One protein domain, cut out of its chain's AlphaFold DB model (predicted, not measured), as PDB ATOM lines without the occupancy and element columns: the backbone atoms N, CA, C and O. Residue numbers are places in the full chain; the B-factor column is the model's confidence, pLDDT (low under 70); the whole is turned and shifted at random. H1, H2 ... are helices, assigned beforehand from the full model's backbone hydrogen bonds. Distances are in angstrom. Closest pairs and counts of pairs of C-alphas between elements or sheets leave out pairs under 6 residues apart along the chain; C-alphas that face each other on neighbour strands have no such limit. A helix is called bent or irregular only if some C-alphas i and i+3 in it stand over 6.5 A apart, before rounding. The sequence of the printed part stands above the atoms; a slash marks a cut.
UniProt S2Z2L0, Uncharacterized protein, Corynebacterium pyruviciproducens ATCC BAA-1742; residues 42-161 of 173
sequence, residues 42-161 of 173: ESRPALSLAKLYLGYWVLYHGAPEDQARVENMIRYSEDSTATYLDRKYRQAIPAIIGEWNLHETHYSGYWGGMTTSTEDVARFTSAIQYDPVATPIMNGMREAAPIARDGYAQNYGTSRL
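Overview. This is residues 42 to 161 of the 173 residues of an uncharacterized protein of Corynebacterium pyruviciproducens ATCC BAA-1742 (UniProt S2Z2L0). A compact helical ball is built round H1, which runs through the middle; H2 and H3 fold back one after the other and pack on it, and H4 crosses it. H6 packs mainly on H2, H5 runs near H1 without clearly touching it, and two long stretches with no named element, residues 100 to 117 and 143 to 161, complete the outline. The printed part has 120 residues with six named helices, H1 to H6 in order along the chain, and no named strand; the class is all helix. The radius of gyration of the C-alphas is 13.2 A, and the rounded outline spans 35 by 34 by 28 A.

Along the chain. H1, residues 47 to 61, begins at C-alpha 47 (133.627, 93.286, 141.298) and is 22.6 A long from first to last C-alpha. H2, residues 64 to 75, measures 18.3 A and is only just irregular: C-alphas 68 and 71 are 6.9 A apart. H3, residues 79 to 88, measures 14.0 A. H4 is residues 92 to 99, 10.6 A. H5, residues 118 to 128, measures 15.5 A. H6, residues 135 to 142, is 10.3 A long and ends at C-alpha 142 (143.783, 104.437, 129.989).

Arrangement. H1 is the hub, touching four helices. H1 and H2 form a helical hairpin at a shallow tilt of 26 degrees, with the C-alphas of Leu 59 and Gln 67 closest at 5.0 A. H2 and H3 form another at 34 degrees, only just short of steep, closest at Met 73 and Thr 81, 6.0 A between C-alphas. H3 touches H1 at a steep tilt of 46 degrees; the closest C-alphas are those of Lys 51 and Ala 82, 6.3 A apart. H4 touches H1 about perpendicular, at 81 degrees, with the C-alphas of Leu 54 and Ile 93 closest at 5.4 A. H1 and H5 are close but not clearly touching, the closest C-alphas being those of Leu 49 and Val 121, 7.6 A apart. H6 touches residues 70 to 75 of H2, the same way at 19 degrees, closest at the C-alphas of Arg 75 and Gly 140, 4.1 A. H1 and H6 only just touch, with 3 pairs of C-alphas within 8 A, the closest those of Leu 52 and Ile 137 at 6.9 A. Every O i to N i+4 pair is within hydrogen-bond range in H3, H4, H5 and H6, against 8 of 11 in H1 and 4 of 8 in H2.

Size, cuts and confidence. The C-alphas of Lys 88 and Leu 161 are the two farthest apart, at 36.5 A. The printed part has no cut. The link from H4 to H5, 18 residues, is long, and residues 115 to 116 in it pair antiparallel with residues 44 to 45. Mean pLDDT of the printed part is 93.4; residues 156 to 161 are under 70.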
ATOM      1  N   GLU A  42     135.458  79.790 133.626       96.12
ATOM      2  CA  GLU A  42     134.854  79.615 134.953       96.12
ATOM      3  C   GLU A  42     134.383  80.977 135.509       96.12
ATOM      4  O   GLU A  42     135.177  81.913 135.635       96.12
ATOM      5  N   SER A  43     133.098  81.088 135.858       96.81
ATOM      6  CA  SER A  43     132.519  82.302 136.449       96.81
ATOM      7  C   SER A  43     133.058  82.578 137.861       96.81
ATOM      8  O   SER A  43     133.087  81.701 138.724       96.81
ATOM      9  N   ARG A  44     133.472  83.824 138.119       95.44
ATOM     10  CA  ARG A  44     134.030  84.308 139.394       95.44
ATOM     11  C   ARG A  44     133.508  85.706 139.737       95.44
ATOM     12  O   ARG A  44     132.982  86.379 138.854       95.44
ATOM     13  N   PRO A  45     133.624  86.182 140.994       94.81
ATOM     14  CA  PRO A  45     133.191  87.533 141.355       94.81
ATOM     15  C   PRO A  45     133.771  88.603 140.420       94.81
ATOM     16  O   PRO A  45     134.987  88.712 140.278       94.81
ATOM     17  N   ALA A  46     132.900  89.394 139.785       92.88
ATOM     18  CA  ALA A  46     133.305  90.385 138.785       92.88
ATOM     19  C   ALA A  46     133.824  91.684 139.416       92.88
ATOM     20  O   ALA A  46     134.705  92.344 138.863       92.88
ATOM     21  N   LEU A  47     133.269  92.063 140.575       89.75
ATOM     22  CA  LEU A  47     133.627  93.286 141.298       89.75
ATOM     23  C   LEU A  47     133.540  94.503 140.364       89.75
ATOM     24  O   LEU A  47     132.557  94.670 139.646       89.75
ATOM     25  N   SER A  48     134.567  95.352 140.317       92.31
ATOM     26  CA  SER A  48     134.570  96.533 139.451       92.31
ATOM     27  C   SER A  48     134.595  96.254 137.952       92.31
ATOM     28  O   SER A  48     134.347  97.187 137.193       92.31
ATOM     29  N   LEU A  49     134.799  95.012 137.495       94.44
ATOM     30  CA  LEU A  49     134.608  94.678 136.077       94.44
ATOM     31  C   LEU A  49     133.141  94.840 135.649       94.44
ATOM     32  O   LEU A  49     132.874  95.197 134.506       94.44
ATOM     33  N   ALA A  50     132.192  94.713 136.585       96.56
ATOM     34  CA  ALA A  50     130.773  94.990 136.360       96.56
ATOM     35  C   ALA A  50     130.506  96.385 135.769       96.56
ATOM     36  O   ALA A  50     129.570  96.580 134.988       96.56
ATOM     37  N   LYS A  51     131.343  97.366 136.139       97.81
ATOM     38  CA  LYS A  51     131.210  98.763 135.716       97.81
ATOM     39  C   LYS A  51     131.387  98.925 134.203       97.81
ATOM     40  O   LYS A  51     130.843  99.874 133.651       97.81
ATOM     41  N   LEU A  52     132.086  97.999 133.538       98.19
ATOM     42  CA  LEU A  52     132.254  97.996 132.082       98.19
ATOM     43  C   LEU A  52     130.916  97.732 131.377       98.19
ATOM     44  O   LEU A  52     130.527  98.497 130.499       98.19
ATOM     45  N   TYR A  53     130.178  96.709 131.815       98.38
ATOM     46  CA  TYR A  53     128.863  96.375 131.259       98.38
ATOM     47  C   TYR A  53     127.832  97.469 131.558       98.38
ATOM     48  O   TYR A  53     127.133  97.938 130.662       98.38
ATOM     49  N   LEU A  54     127.779  97.924 132.814       98.69
ATOM     50  CA  LEU A  54     126.884  99.002 133.231       98.69
ATOM     51  C   LEU A  54     127.170 100.303 132.470       98.69
ATOM     52  O   LEU A  54     126.251 100.934 131.954       98.69
ATOM     53  N   GLY A  55     128.444 100.693 132.395       98.62
ATOM     54  CA  GLY A  55     128.881 101.903 131.711       98.62
ATOM     55  C   GLY A  55     128.534 101.879 130.228       98.62
ATOM     56  O   GLY A  55     128.026 102.871 129.717       98.62
ATOM     57  N   TYR A  56     128.733 100.744 129.556       98.75
ATOM     58  CA  TYR A  56     128.453 100.616 128.126       98.75
ATOM     59  C   TYR A  56     126.972 100.824 127.815       98.75
ATOM     60  O   TYR A  56     126.628 101.643 126.966       98.75
ATOM     61  N   TRP A  57     126.084 100.177 128.575       98.81
ATOM     62  CA  TRP A  57     124.646 100.384 128.415       98.81
ATOM     63  C   TRP A  57     124.245 101.844 128.672       98.81
ATOM     64  O   TRP A  57     123.470 102.426 127.913       98.81
ATOM     65  N   VAL A  58     124.791 102.463 129.727       98.88
ATOM     66  CA  VAL A  58     124.501 103.866 130.067       98.88
ATOM     67  C   VAL A  58     124.961 104.810 128.958       98.88
ATOM     68  O   VAL A  58     124.241 105.758 128.665       98.88
ATOM     69  N   LEU A  59     126.092 104.546 128.304       98.88
ATOM     70  CA  LEU A  59     126.577 105.365 127.188       98.88
ATOM     71  C   LEU A  59     125.626 105.355 125.981       98.88
ATOM     72  O   LEU A  59     125.488 106.378 125.318       98.88
ATOM     73  N   TYR A  60     124.923 104.247 125.740       98.56
ATOM     74  CA  TYR A  60     123.950 104.138 124.648       98.56
ATOM     75  C   TYR A  60     122.540 104.620 125.004       98.56
ATOM     76  O   TYR A  60     121.824 105.131 124.142       98.56
ATOM     77  N   HIS A  61     122.113 104.437 126.254       98.56
ATOM     78  CA  HIS A  61     120.697 104.549 126.628       98.56
ATOM     79  C   HIS A  61     120.425 105.473 127.817       98.56
ATOM     80  O   HIS A  61     119.273 105.819 128.085       98.56
ATOM     81  N   GLY A  62     121.462 105.841 128.563       98.50
ATOM     82  CA  GLY A  62     121.357 106.690 129.740       98.50
ATOM     83  C   GLY A  62     121.070 108.146 129.390       98.50
ATOM     84  O   GLY A  62     121.254 108.589 128.257       98.50
ATOM     85  N   ALA A  63     120.643 108.908 130.395       98.62
ATOM     86  CA  ALA A  63     120.505 110.349 130.266       98.62
ATOM     87  C   ALA A  63     121.895 111.007 130.114       98.62
ATOM     88  O   ALA A  63     122.871 110.467 130.648       98.62
ATOM     89  N   PRO A  64     122.021 112.161 129.433       98.50
ATOM     90  CA  PRO A  64     123.319 112.802 129.196       98.50
ATOM     91  C   PRO A  64     124.146 113.029 130.471       98.50
ATOM     92  O   PRO A  64     125.358 112.817 130.487       98.50
ATOM     93  N   GLU A  65     123.496 113.395 131.575       98.38
ATOM     94  CA  GLU A  65     124.142 113.592 132.873       98.38
ATOM     95  C   GLU A  65     124.681 112.302 133.504       98.38
ATOM     96  O   GLU A  65     125.574 112.360 134.344       98.38
ATOM     97  N   ASP A  66     124.151 111.144 133.116       98.81
ATOM     98  CA  ASP A  66     124.606 109.838 133.582       98.81
ATOM     99  C   ASP A  66     125.700 109.277 132.674       98.81
ATOM    100  O   ASP A  66     126.682 108.731 133.176       98.81
ATOM    101  N   GLN A  67     125.593 109.497 131.359       98.81
ATOM    102  CA  GLN A  67     126.662 109.220 130.393       98.81
ATOM    103  C   GLN A  67     127.962 109.926 130.796       98.81
ATOM    104  O   GLN A  67     129.022 109.302 130.858       98.81
ATOM    105  N   ALA A  68     127.869 111.202 131.183       98.56
ATOM    106  CA  ALA A  68     129.004 112.006 131.638       98.56
ATOM    107  C   ALA A  68     129.697 111.464 132.908       98.56
ATOM    108  O   ALA A  68     130.818 111.863 133.221       98.56
ATOM    109  N   ARG A  69     129.059 110.552 133.654       98.56
ATOM    110  CA  ARG A  69     129.649 109.926 134.850       98.56
ATOM    111  C   ARG A  69     130.494 108.699 134.527       98.56
ATOM    112  O   ARG A  69     131.303 108.302 135.364       98.56
ATOM    113  N   VAL A  70     130.304 108.087 133.356       98.56
ATOM    114  CA  VAL A  70     130.868 106.767 133.043       98.56
ATOM    115  C   VAL A  70     132.393 106.791 133.039       98.56
ATOM    116  O   VAL A  70     132.998 105.927 133.667       98.56
ATOM    117  N   GLU A  71     133.023 107.796 132.428       97.94
ATOM    118  CA  GLU A  71     134.492 107.873 132.394       97.94
ATOM    119  C   GLU A  71     135.092 107.882 133.805       97.94
ATOM    120  O   GLU A  71     135.953 107.062 134.119       97.94
ATOM    121  N   ASN A  72     134.587 108.747 134.691       96.31
ATOM    122  CA  ASN A  72     135.078 108.837 136.067       96.31
ATOM    123  C   ASN A  72     134.733 107.599 136.898       96.31
ATOM    124  O   ASN A  72     135.547 107.186 137.726       96.31
ATOM    125  N   MET A  73     133.582 106.967 136.647       97.50
ATOM    126  CA  MET A  73     133.231 105.692 137.272       97.50
ATOM    127  C   MET A  73     134.283 104.620 136.987       97.50
ATOM    128  O   MET A  73     134.650 103.885 137.900       97.50
ATOM    129  N   ILE A  74     134.775 104.538 135.750       96.19
ATOM    130  CA  ILE A  74     135.840 103.610 135.359       96.19
ATOM    131  C   ILE A  74     137.182 104.081 135.934       96.19
ATOM    132  O   ILE A  74     137.822 103.352 136.693       96.19
ATOM    133  N   ARG A  75     137.557 105.340 135.674       93.25
ATOM    134  CA  ARG A  75     138.845 105.940 136.055       93.25
ATOM    135  C   ARG A  75     139.168 105.811 137.540       93.25
ATOM    136  O   ARG A  75     140.287 105.447 137.905       93.25
ATOM    137  N   TYR A  76     138.202 106.128 138.398       92.38
ATOM    138  CA  TYR A  76     138.360 106.101 139.854       92.38
ATOM    139  C   TYR A  76     137.716 104.870 140.498       92.38
ATOM    140  O   TYR A  76     137.665 104.788 141.724       92.38
ATOM    141  N   SER A  77     137.214 103.927 139.694       93.25
ATOM    142  CA  SER A  77     136.461 102.760 140.161       93.25
ATOM    143  C   SER A  77     135.334 103.129 141.142       93.25
ATOM    144  O   SER A  77     135.186 102.538 142.205       93.25
ATOM    145  N   GLU A  78     134.530 104.147 140.824       94.88
ATOM    146  CA  GLU A  78     133.588 104.733 141.787       94.88
ATOM    147  C   GLU A  78     132.366 103.843 142.072       94.88
ATOM    148  O   GLU A  78     131.381 103.837 141.327       94.88
ATOM    149  N   ASP A  79     132.377 103.162 143.216       94.81
ATOM    150  CA  ASP A  79     131.261 102.334 143.691       94.81
ATOM    151  C   ASP A  79     129.965 103.119 143.905       94.81
ATOM    152  O   ASP A  79     128.873 102.603 143.658       94.81
ATOM    153  N   SER A  80     130.061 104.383 144.330       96.31
ATOM    154  CA  SER A  80     128.891 105.250 144.505       96.31
ATOM    155  C   SER A  80     128.177 105.510 143.181       96.31
ATOM    156  O   SER A  80     126.949 105.475 143.121       96.31
ATOM    157  N   THR A  81     128.950 105.738 142.118       98.19
ATOM    158  CA  THR A  81     128.422 106.007 140.780       98.19
ATOM    159  C   THR A  81     127.840 104.731 140.182       98.19
ATOM    160  O   THR A  81     126.707 104.757 139.707       98.19
ATOM    161  N   ALA A  82     128.535 103.598 140.315       98.12
ATOM    162  CA  ALA A  82     128.015 102.297 139.896       98.12
ATOM    163  C   ALA A  82     126.715 101.934 140.625       98.12
ATOM    164  O   ALA A  82     125.743 101.529 139.999       98.12
ATOM    165  N   THR A  83     126.649 102.165 141.937       98.19
ATOM    166  CA  THR A  83     125.444 101.906 142.738       98.19
ATOM    167  C   THR A  83     124.274 102.786 142.315       98.19
ATOM    168  O   THR A  83     123.147 102.305 142.219       98.19
ATOM    169  N   TYR A  84     124.519 104.071 142.062       98.62
ATOM    170  CA  TYR A  84     123.486 104.984 141.579       98.62
ATOM    171  C   TYR A  84     122.975 104.571 140.188       98.62
ATOM    172  O   TYR A  84     121.761 104.453 140.003       98.62
ATOM    173  N   LEU A  85     123.875 104.284 139.242       98.75
ATOM    174  CA  LEU A  85     123.512 103.899 137.875       98.75
ATOM    175  C   LEU A  85     122.818 102.533 137.822       98.75
ATOM    176  O   LEU A  85     121.796 102.412 137.158       98.75
ATOM    177  N   ASP A  86     123.296 101.536 138.570       98.56
ATOM    178  CA  ASP A  86     122.675 100.205 138.651       98.56
ATOM    179  C   ASP A  86     121.267 100.275 139.259       98.56
ATOM    180  O   ASP A  86     120.376  99.547 138.841       98.56
ATOM    181  N   ARG A  87     121.025 101.182 140.219       98.31
ATOM    182  CA  ARG A  87     119.678 101.421 140.769       98.31
ATOM    183  C   ARG A  87     118.756 102.118 139.774       98.31
ATOM    184  O   ARG A  87     117.587 101.749 139.694       98.31
ATOM    185  N   LYS A  88     119.259 103.124 139.055       98.69
ATOM    186  CA  LYS A  88     118.482 103.892 138.071       98.69
ATOM    187  C   LYS A  88     118.163 103.062 136.823       98.69
ATOM    188  O   LYS A  88     117.057 103.150 136.300       98.69
ATOM    189  N   TYR A  89     119.104 102.224 136.397       98.56
ATOM    190  CA  TYR A  89     119.048 101.414 135.183       98.56
ATOM    191  C   TYR A  89     119.196  99.924 135.509       98.56
ATOM    192  O   TYR A  89     120.151  99.266 135.103       98.56
ATOM    193  N   ARG A  90     118.221  99.376 136.242       97.62
ATOM    194  CA  ARG A  90     118.192  97.972 136.701       97.62
ATOM    195  C   ARG A  90     118.370  96.941 135.582       97.62
ATOM    196  O   ARG A  90     118.817  95.825 135.832       97.62
ATOM    197  N   GLN A  91     117.974  97.299 134.365       98.31
ATOM    198  CA  GLN A  91     118.050  96.467 133.171       98.31
ATOM    199  C   GLN A  91     119.418  96.498 132.484       98.31
ATOM    200  O   GLN A  91     119.648  95.662 131.620       98.31
ATOM    201  N   ALA A  92     120.307  97.431 132.833       98.62
ATOM    202  CA  ALA A  92     121.532  97.690 132.081       98.62
ATOM    203  C   ALA A  92     122.432  96.452 131.961       98.62
ATOM    204  O   ALA A  92     122.716  95.993 130.859       98.62
ATOM    205  N   ILE A  93     122.836  95.867 133.093       98.50
ATOM    206  CA  ILE A  93     123.699  94.678 133.095       98.50
ATOM    207  C   ILE A  93     122.979  93.460 132.475       98.50
ATOM    208  O   ILE A  93     123.566  92.838 131.591       98.50
ATOM    209  N   PRO A  94     121.720  93.126 132.840       98.50
ATOM    210  CA  PRO A  94     120.974  92.057 132.169       98.50
ATOM    211  C   PRO A  94     120.849  92.220 130.650       98.50
ATOM    212  O   PRO A  94     120.959  91.233 129.926       98.50
ATOM    213  N   ALA A  95     120.639  93.447 130.162       98.62
ATOM    214  CA  ALA A  95     120.538  93.730 128.735       98.62
ATOM    215  C   ALA A  95     121.859  93.426 128.019       98.62
ATOM    216  O   ALA A  95     121.842  92.713 127.021       98.62
ATOM    217  N   ILE A  96     122.993  93.868 128.574       98.50
ATOM    218  CA  ILE A  96     124.315  93.565 128.008       98.50
ATOM    219  C   ILE A  96     124.616  92.066 128.033       98.50
ATOM    220  O   ILE A  96     125.095  91.536 127.036       98.50
ATOM    221  N   ILE A  97     124.285  91.362 129.122       98.56
ATOM    222  CA  ILE A  97     124.444  89.899 129.196       98.56
ATOM    223  C   ILE A  97     123.692  89.210 128.050       98.56
ATOM    224  O   ILE A  97     124.264  88.351 127.377       98.56
ATOM    225  N   GLY A  98     122.433  89.598 127.818       98.38
ATOM    226  CA  GLY A  98     121.595  89.023 126.766       98.38
ATOM    227  C   GLY A  98     122.057  89.383 125.354       98.38
ATOM    228  O   GLY A  98     122.194  88.501 124.513       98.38
ATOM    229  N   GLU A  99     122.335  90.660 125.096       97.81
ATOM    230  CA  GLU A  99     122.757  91.157 123.780       97.81
ATOM    231  C   GLU A  99     124.087  90.538 123.327       97.81
ATOM    232  O   GLU A  99     124.243  90.155 122.169       97.81
ATOM    233  N   TRP A 100     125.030  90.375 124.257       97.00
ATOM    234  CA  TRP A 100     126.382  89.897 123.967       97.00
ATOM    235  C   TRP A 100     126.578  88.394 124.203       97.00
ATOM    236  O   TRP A 100     127.696  87.890 124.041       97.00
ATOM    237  N   ASN A 101     125.513  87.673 124.577       97.50
ATOM    238  CA  ASN A 101     125.536  86.250 124.934       97.50
ATOM    239  C   ASN A 101     126.648  85.910 125.950       97.50
ATOM    240  O   ASN A 101     127.438  84.984 125.752       97.50
ATOM    241  N   LEU A 102     126.775  86.705 127.016       97.81
ATOM    242  CA  LEU A 102     127.806  86.531 128.051       97.81
ATOM    243  C   LEU A 102     127.418  85.377 128.995       97.81
ATOM    244  O   LEU A 102     126.854  85.595 130.066       97.81
ATOM    245  N   HIS A 103     127.648  84.140 128.552       97.44
ATOM    246  CA  HIS A 103     127.132  82.925 129.192       97.44
ATOM    247  C   HIS A 103     127.635  82.685 130.618       97.44
ATOM    248  O   HIS A 103     126.920  82.068 131.401       97.44
ATOM    249  N   GLU A 104     128.813  83.196 130.965       98.19
ATOM    250  CA  GLU A 104     129.445  83.010 132.276       98.19
ATOM    251  C   GLU A 104     129.297  84.256 133.156       98.19
ATOM    252  O   GLU A 104     129.901  84.373 134.228       98.19
ATOM    253  N   THR A 105     128.502  85.219 132.688       98.44
ATOM    254  CA  THR A 105     128.250  86.488 133.353       98.44
ATOM    255  C   THR A 105     126.846  86.492 133.936       98.44
ATOM    256  O   THR A 105     125.847  86.397 133.224       98.44
ATOM    257  N   HIS A 106     126.757  86.613 135.259       98.12
ATOM    258  CA  HIS A 106     125.506  86.445 135.989       98.12
ATOM    259  C   HIS A 106     125.230  87.641 136.887       98.12
ATOM    260  O   HIS A 106     125.972  87.935 137.826       98.12
ATOM    261  N   TYR A 107     124.116  88.315 136.616       97.56
ATOM    262  CA  TYR A 107     123.644  89.422 137.428       97.56
ATOM    263  C   TYR A 107     122.787  88.921 138.594       97.56
ATOM    264  O   TYR A 107     121.735  88.320 138.390       97.56
ATOM    265  N   SER A 108     123.207  89.214 139.822       93.62
ATOM    266  CA  SER A 108     122.526  88.790 141.056       93.62
ATOM    267  C   SER A 108     121.547  89.833 141.612       93.62
ATOM    268  O   SER A 108     121.079  89.717 142.743       93.62
ATOM    269  N   GLY A 109     121.235  90.877 140.837       93.50
ATOM    270  CA  GLY A 109     120.401  91.995 141.284       93.50
ATOM    271  C   GLY A 109     121.186  93.164 141.888       93.50
ATOM    272  O   GLY A 109     120.577  94.171 142.240       93.50
ATOM    273  N   TYR A 110     122.510  93.081 141.982       94.19
ATOM    274  CA  TYR A 110     123.375  94.183 142.394       94.19
ATOM    275  C   TYR A 110     124.700  94.100 141.641       94.19
ATOM    276  O   TYR A 110     125.306  93.028 141.599       94.19
ATOM    277  N   TRP A 111     125.169  95.220 141.078       95.62
ATOM    278  CA  TRP A 111     126.407  95.249 140.283       95.62
ATOM    279  C   TRP A 111     127.603  94.636 141.029       95.62
ATOM    280  O   TRP A 111     128.361  93.870 140.445       95.62
ATOM    281  N   GLY A 112     127.760  94.915 142.328       91.88
ATOM    282  CA  GLY A 112     128.916  94.448 143.102       91.88
ATOM    283  C   GLY A 112     128.848  92.971 143.495       91.88
ATOM    284  O   GLY A 112     129.849  92.415 143.934       91.88
ATOM    285  N   GLY A 113     127.684  92.333 143.341       91.19
ATOM    286  CA  GLY A 113     127.475  90.912 143.621       91.19
ATOM    287  C   GLY A 113     127.454  90.034 142.371       91.19
ATOM    288  O   GLY A 113     127.101  88.860 142.482       91.19
ATOM    289  N   MET A 114     127.727  90.586 141.185       95.06
ATOM    290  CA  MET A 114     127.692  89.819 139.941       95.06
ATOM    291  C   MET A 114     128.954  88.965 139.766       95.06
ATOM    292  O   MET A 114     130.026  89.293 140.287       95.06
ATOM    293  N   THR A 115     128.838  87.900 138.978       97.81
ATOM    294  CA  THR A 115     129.980  87.085 138.547       97.81
ATOM    295  C   THR A 115     130.192  87.198 137.038       97.81
ATOM    296  O   THR A 115     129.284  87.597 136.308       97.81
ATOM    297  N   THR A 116     131.408  86.921 136.576       97.88
ATOM    298  CA  THR A 116     131.813  86.896 135.162       97.88
ATOM    299  C   THR A 116     133.046  86.007 134.983       97.88
ATOM    300  O   THR A 116     133.677  85.621 135.967       97.88
ATOM    301  N   SER A 117     133.414  85.695 133.743       97.19
ATOM    302  CA  SER A 117     134.651  84.988 133.407       97.19
ATOM    303  C   SER A 117     135.646  85.922 132.711       97.19
ATOM    304  O   SER A 117     135.265  86.952 132.144       97.19
ATOM    305  N   THR A 118     136.938  85.575 132.715       95.56
ATOM    306  CA  THR A 118     137.926  86.348 131.941       95.56
ATOM    307  C   THR A 118     137.643  86.275 130.443       95.56
ATOM    308  O   THR A 118     137.929  87.233 129.726       95.56
ATOM    309  N   GLU A 119     137.029  85.185 129.981       95.75
ATOM    310  CA  GLU A 119     136.626  84.999 128.591       95.75
ATOM    311  C   GLU A 119     135.532  85.986 128.155       95.75
ATOM    312  O   GLU A 119     135.672  86.644 127.119       95.75
ATOM    313  N   ASP A 120     134.476  86.138 128.957       98.00
ATOM    314  CA  ASP A 120     133.378  87.068 128.676       98.00
ATOM    315  C   ASP A 120     133.838  88.528 128.744       98.00
ATOM    316  O   ASP A 120     133.521  89.317 127.849       98.00
ATOM    317  N   VAL A 121     134.626  88.893 129.762       97.00
ATOM    318  CA  VAL A 121     135.182  90.249 129.890       97.00
ATOM    319  C   VAL A 121     136.088  90.566 128.706       97.00
ATOM    320  O   VAL A 121     135.892  91.594 128.063       97.00
ATOM    321  N   ALA A 122     137.034  89.682 128.371       95.50
ATOM    322  CA  ALA A 122     137.963  89.913 127.268       95.50
ATOM    323  C   ALA A 122     137.236  90.020 125.922       95.50
ATOM    324  O   ALA A 122     137.584  90.874 125.102       95.50
ATOM    325  N   ARG A 123     136.228  89.167 125.679       95.69
ATOM    326  CA  ARG A 123     135.412  89.214 124.456       95.69
ATOM    327  C   ARG A 123     134.676  90.543 124.347       95.69
ATOM    328  O   ARG A 123     134.729  91.175 123.295       95.69
ATOM    329  N   PHE A 124     134.042  90.973 125.433       97.12
ATOM    330  CA  PHE A 124     133.325  92.238 125.493       97.12
ATOM    331  C   PHE A 124     134.260  93.432 125.263       97.12
ATOM    332  O   PHE A 124     134.041  94.219 124.347       97.12
ATOM    333  N   THR A 125     135.363  93.534 126.015       95.31
ATOM    334  CA  THR A 125     136.305  94.658 125.888       95.31
ATOM    335  C   THR A 125     136.960  94.718 124.511       95.31
ATOM    336  O   THR A 125     137.114  95.802 123.958       95.31
ATOM    337  N   SER A 126     137.307  93.563 123.928       94.25
ATOM    338  CA  SER A 126     137.893  93.485 122.583       94.25
ATOM    339  C   SER A 126     136.935  93.973 121.498       94.25
ATOM    340  O   SER A 126     137.393  94.462 120.469       94.25
ATOM    341  N   ALA A 127     135.628  93.831 121.701       94.62
ATOM    342  CA  ALA A 127     134.637  94.246 120.722       94.62
ATOM    343  C   ALA A 127     134.283  95.735 120.828       94.62
ATOM    344  O   ALA A 127     134.042  96.372 119.806       94.62
ATOM    345  N   ILE A 128     134.302  96.306 122.036       96.00
ATOM    346  CA  ILE A 128     133.961  97.722 122.250       96.00
ATOM    347  C   ILE A 128     135.161  98.671 122.113       96.00
ATOM    348  O   ILE A 128     134.980  99.883 122.096       96.00
ATOM    349  N   GLN A 129     136.397  98.165 122.022       94.00
ATOM    350  CA  GLN A 129     137.604  99.009 122.075       94.00
ATOM    351  C   GLN A 129     137.703 100.073 120.965       94.00
ATOM    352  O   GLN A 129     138.413 101.065 121.136       94.00
ATOM    353  N   TYR A 130     137.001  99.867 119.848       94.12
ATOM    354  CA  TYR A 130     136.944 100.785 118.706       94.12
ATOM    355  C   TYR A 130     135.568 101.429 118.514       94.12
ATOM    356  O   TYR A 130     135.356 102.137 117.531       94.12
ATOM    357  N   ASP A 131     134.638 101.195 119.436       97.38
ATOM    358  CA  ASP A 131     133.325 101.819 119.429       97.38
ATOM    359  C   ASP A 131     133.446 103.286 119.893       97.38
ATOM    360  O   ASP A 131     133.844 103.537 121.038       97.38
ATOM    361  N   PRO A 132     133.097 104.278 119.047       97.88
ATOM    362  CA  PRO A 132     133.148 105.684 119.427       97.88
ATOM    363  C   PRO A 132     132.305 106.012 120.662       97.88
ATOM    364  O   PRO A 132     132.719 106.857 121.459       97.88
ATOM    365  N   VAL A 133     131.167 105.338 120.858       98.19
ATOM    366  CA  VAL A 133     130.294 105.547 122.022       98.19
ATOM    367  C   VAL A 133     130.975 105.050 123.295       98.19
ATOM    368  O   VAL A 133     130.855 105.691 124.335       98.19
ATOM    369  N   ALA A 134     131.769 103.978 123.209       97.62
ATOM    370  CA  ALA A 134     132.523 103.408 124.326       97.62
ATOM    371  C   ALA A 134     133.821 104.157 124.673       97.62
ATOM    372  O   ALA A 134     134.496 103.788 125.639       97.62
ATOM    373  N   THR A 135     134.177 105.221 123.940       97.44
ATOM    374  CA  THR A 135     135.389 106.025 124.195       97.44
ATOM    375  C   THR A 135     135.574 106.401 125.677       97.44
ATOM    376  O   THR A 135     136.688 106.228 126.176       97.44
ATOM    377  N   PRO A 136     134.534 106.821 126.432       98.06
ATOM    378  CA  PRO A 136     134.660 107.123 127.863       98.06
ATOM    379  C   PRO A 136     135.133 105.936 128.720       98.06
ATOM    380  O   PRO A 136     135.880 106.125 129.678       98.06
ATOM    381  N   ILE A 137     134.761 104.697 128.377       96.88
ATOM    382  CA  ILE A 137     135.253 103.493 129.072       96.88
ATOM    383  C   ILE A 137     136.741 103.295 128.777       96.88
ATOM    384  O   ILE A 137     137.538 103.086 129.693       96.88
ATOM    385  N   MET A 138     137.130 103.397 127.504       94.75
ATOM    386  CA  MET A 138     138.521 103.206 127.085       94.75
ATOM    387  C   MET A 138     139.443 104.286 127.660       94.75
ATOM    388  O   MET A 138     140.554 103.979 128.093       94.75
ATOM    389  N   ASN A 139     138.978 105.536 127.725       94.12
ATOM    390  CA  ASN A 139     139.691 106.634 128.377       94.12
ATOM    391  C   ASN A 139     139.813 106.413 129.883       94.12
ATOM    392  O   ASN A 139     140.913 106.526 130.419       94.12
ATOM    393  N   GLY A 140     138.725 106.022 130.554       92.94
ATOM    394  CA  GLY A 140     138.749 105.717 131.982       92.94
ATOM    395  C   GLY A 140     139.763 104.626 132.334       92.94
ATOM    396  O   GLY A 140     140.510 104.774 133.298       92.94
ATOM    397  N   MET A 141     139.860 103.570 131.518       91.62
ATOM    398  CA  MET A 141     140.873 102.521 131.698       91.62
ATOM    399  C   MET A 141     142.296 103.011 131.395       91.62
ATOM    400  O   MET A 141     143.237 102.600 132.073       91.62
ATOM    401  N   ARG A 142     142.478 103.866 130.377       88.44
ATOM    402  CA  ARG A 142     143.783 104.437 129.989       88.44
ATOM    403  C   ARG A 142     144.345 105.382 131.042       88.44
ATOM    404  O   ARG A 142     145.546 105.386 131.290       88.44
ATOM    405  N   GLU A 143     143.471 106.174 131.647       87.94
ATOM    406  CA  GLU A 143     143.812 107.200 132.630       87.94
ATOM    407  C   GLU A 143     143.478 106.783 134.065       87.94
ATOM    408  O   GLU A 143     143.333 107.644 134.942       87.94
ATOM    409  N   ALA A 144     143.345 105.472 134.300       85.12
ATOM    410  CA  ALA A 144     142.976 104.903 135.587       85.12
ATOM    411  C   ALA A 144     143.815 105.519 136.714       85.12
ATOM    412  O   ALA A 144     145.049 105.549 136.673       85.12
ATOM    413  N   ALA A 145     143.130 106.046 137.728       83.25
ATOM    414  CA  ALA A 145     143.789 106.722 138.830       83.25
ATOM    415  C   ALA A 145     144.656 105.723 139.616       83.25
ATOM    416  O   ALA A 145     144.212 104.598 139.851       83.25
ATOM    417  N   PRO A 146     145.849 106.107 140.104       83.75
ATOM    418  CA  PRO A 146     146.702 105.194 140.867       83.75
ATOM    419  C   PRO A 146     146.004 104.601 142.095       83.75
ATOM    420  O   PRO A 146     146.288 103.464 142.471       83.75
ATOM    421  N   ILE A 147     145.092 105.375 142.689       84.38
ATOM    422  CA  ILE A 147     144.262 105.020 143.836       84.38
ATOM    423  C   ILE A 147     142.793 105.197 143.428       84.38
ATOM    424  O   ILE A 147     142.416 106.252 142.913       84.38
ATOM    425  N   ALA A 148     141.984 104.162 143.635       81.81
ATOM    426  CA  ALA A 148     140.540 104.201 143.455       81.81
ATOM    427  C   ALA A 148     139.878 105.059 144.543       81.81
ATOM    428  O   ALA A 148     140.471 105.373 145.576       81.81
ATOM    429  N   ARG A 149     138.622 105.456 144.325       85.44
ATOM    430  CA  ARG A 149     137.885 106.345 145.238       85.44
ATOM    431  C   ARG A 149     137.673 105.750 146.636       85.44
ATOM    432  O   ARG A 149     137.458 106.487 147.593       85.44
ATOM    433  N   ASP A 150     137.746 104.432 146.747       79.38
ATOM    434  CA  ASP A 150     137.682 103.657 147.986       79.38
ATOM    435  C   ASP A 150     139.049 103.502 148.695       79.38
ATOM    436  O   ASP A 150     139.118 102.943 149.788       79.38
ATOM    437  N   GLY A 151     140.131 104.021 148.105       81.31
ATOM    438  CA  GLY A 151     141.482 104.005 148.666       81.31
ATOM    439  C   GLY A 151     142.357 102.829 148.224       81.31
ATOM    440  O   GLY A 151     143.519 102.769 148.634       81.31
ATOM    441  N   TYR A 152     141.865 101.910 147.385       80.56
ATOM    442  CA  TYR A 152     142.679 100.794 146.892       80.56
ATOM    443  C   TYR A 152     143.598 101.221 145.748       80.56
ATOM    444  O   TYR A 152     143.205 101.953 144.842       80.56
ATOM    445  N   ALA A 153     144.836 100.722 145.750       82.88
ATOM    446  CA  ALA A 153     145.720 100.907 144.607       82.88
ATOM    447  C   ALA A 153     145.136 100.212 143.366       82.88
ATOM    448  O   ALA A 153     144.549  99.143 143.486       82.88
ATOM    449  N   GLN A 154     145.304 100.792 142.178       74.19
ATOM    450  CA  GLN A 154     144.823 100.220 140.912       74.19
ATOM    451  C   GLN A 154     145.964  99.626 140.064       74.19
ATOM    452  O   GLN A 154     145.847  99.492 138.855       74.19
ATOM    453  N   ASN A 155     147.097  99.258 140.671       70.81
ATOM    454  CA  ASN A 155     148.311  98.828 139.967       70.81
ATOM    455  C   ASN A 155     148.669  97.344 140.202       70.81
ATOM    456  O   ASN A 155     149.730  97.019 140.735       70.81
ATOM    457  N   TYR A 156     147.822  96.421 139.735       61.78
ATOM    458  CA  TYR A 156     147.982  94.966 139.943       61.78
ATOM    459  C   TYR A 156     148.825  94.268 138.865       61.78
ATOM    460  O   TYR A 156     148.485  93.199 138.365       61.78
ATOM    461  N   GLY A 157     149.945  94.881 138.488       59.50
ATOM    462  CA  GLY A 157     150.926  94.298 137.565       59.50
ATOM    463  C   GLY A 157     150.678  94.583 136.081       59.50
ATOM    464  O   GLY A 157     151.649  94.773 135.355       59.50
ATOM    465  N   THR A 158     149.428  94.730 135.633       64.69
ATOM    466  CA  THR A 158     149.111  95.098 134.235       64.69
ATOM    467  C   THR A 158     149.594  96.502 133.877       64.69
ATOM    468  O   THR A 158     150.131  96.707 132.792       64.69
ATOM    469  N   SER A 159     149.530  97.443 134.824       62.78
ATOM    470  CA  SER A 159     150.058  98.807 134.666       62.78
ATOM    471  C   SER A 159     151.580  98.879 134.497       62.78
ATOM    472  O   SER A 159     152.113  99.929 134.151       62.78
ATOM    473  N   ARG A 160     152.297  97.773 134.742       66.94
ATOM    474  CA  ARG A 160     153.756  97.672 134.571       66.94
ATOM    475  C   ARG A 160     154.151  97.032 133.239       66.94
ATOM    476  O   ARG A 160     155.343  96.958 132.946       66.94
ATOM    477  N   LEU A 161     153.188  96.555 132.448       65.94
ATOM    478  CA  LEU A 161     153.465  95.955 131.145       65.94
ATOM    479  C   LEU A 161     153.837  97.050 130.131       65.94
ATOM    480  O   LEU A 161     153.088  98.022 129.981       65.94
TER     481      LEU A 161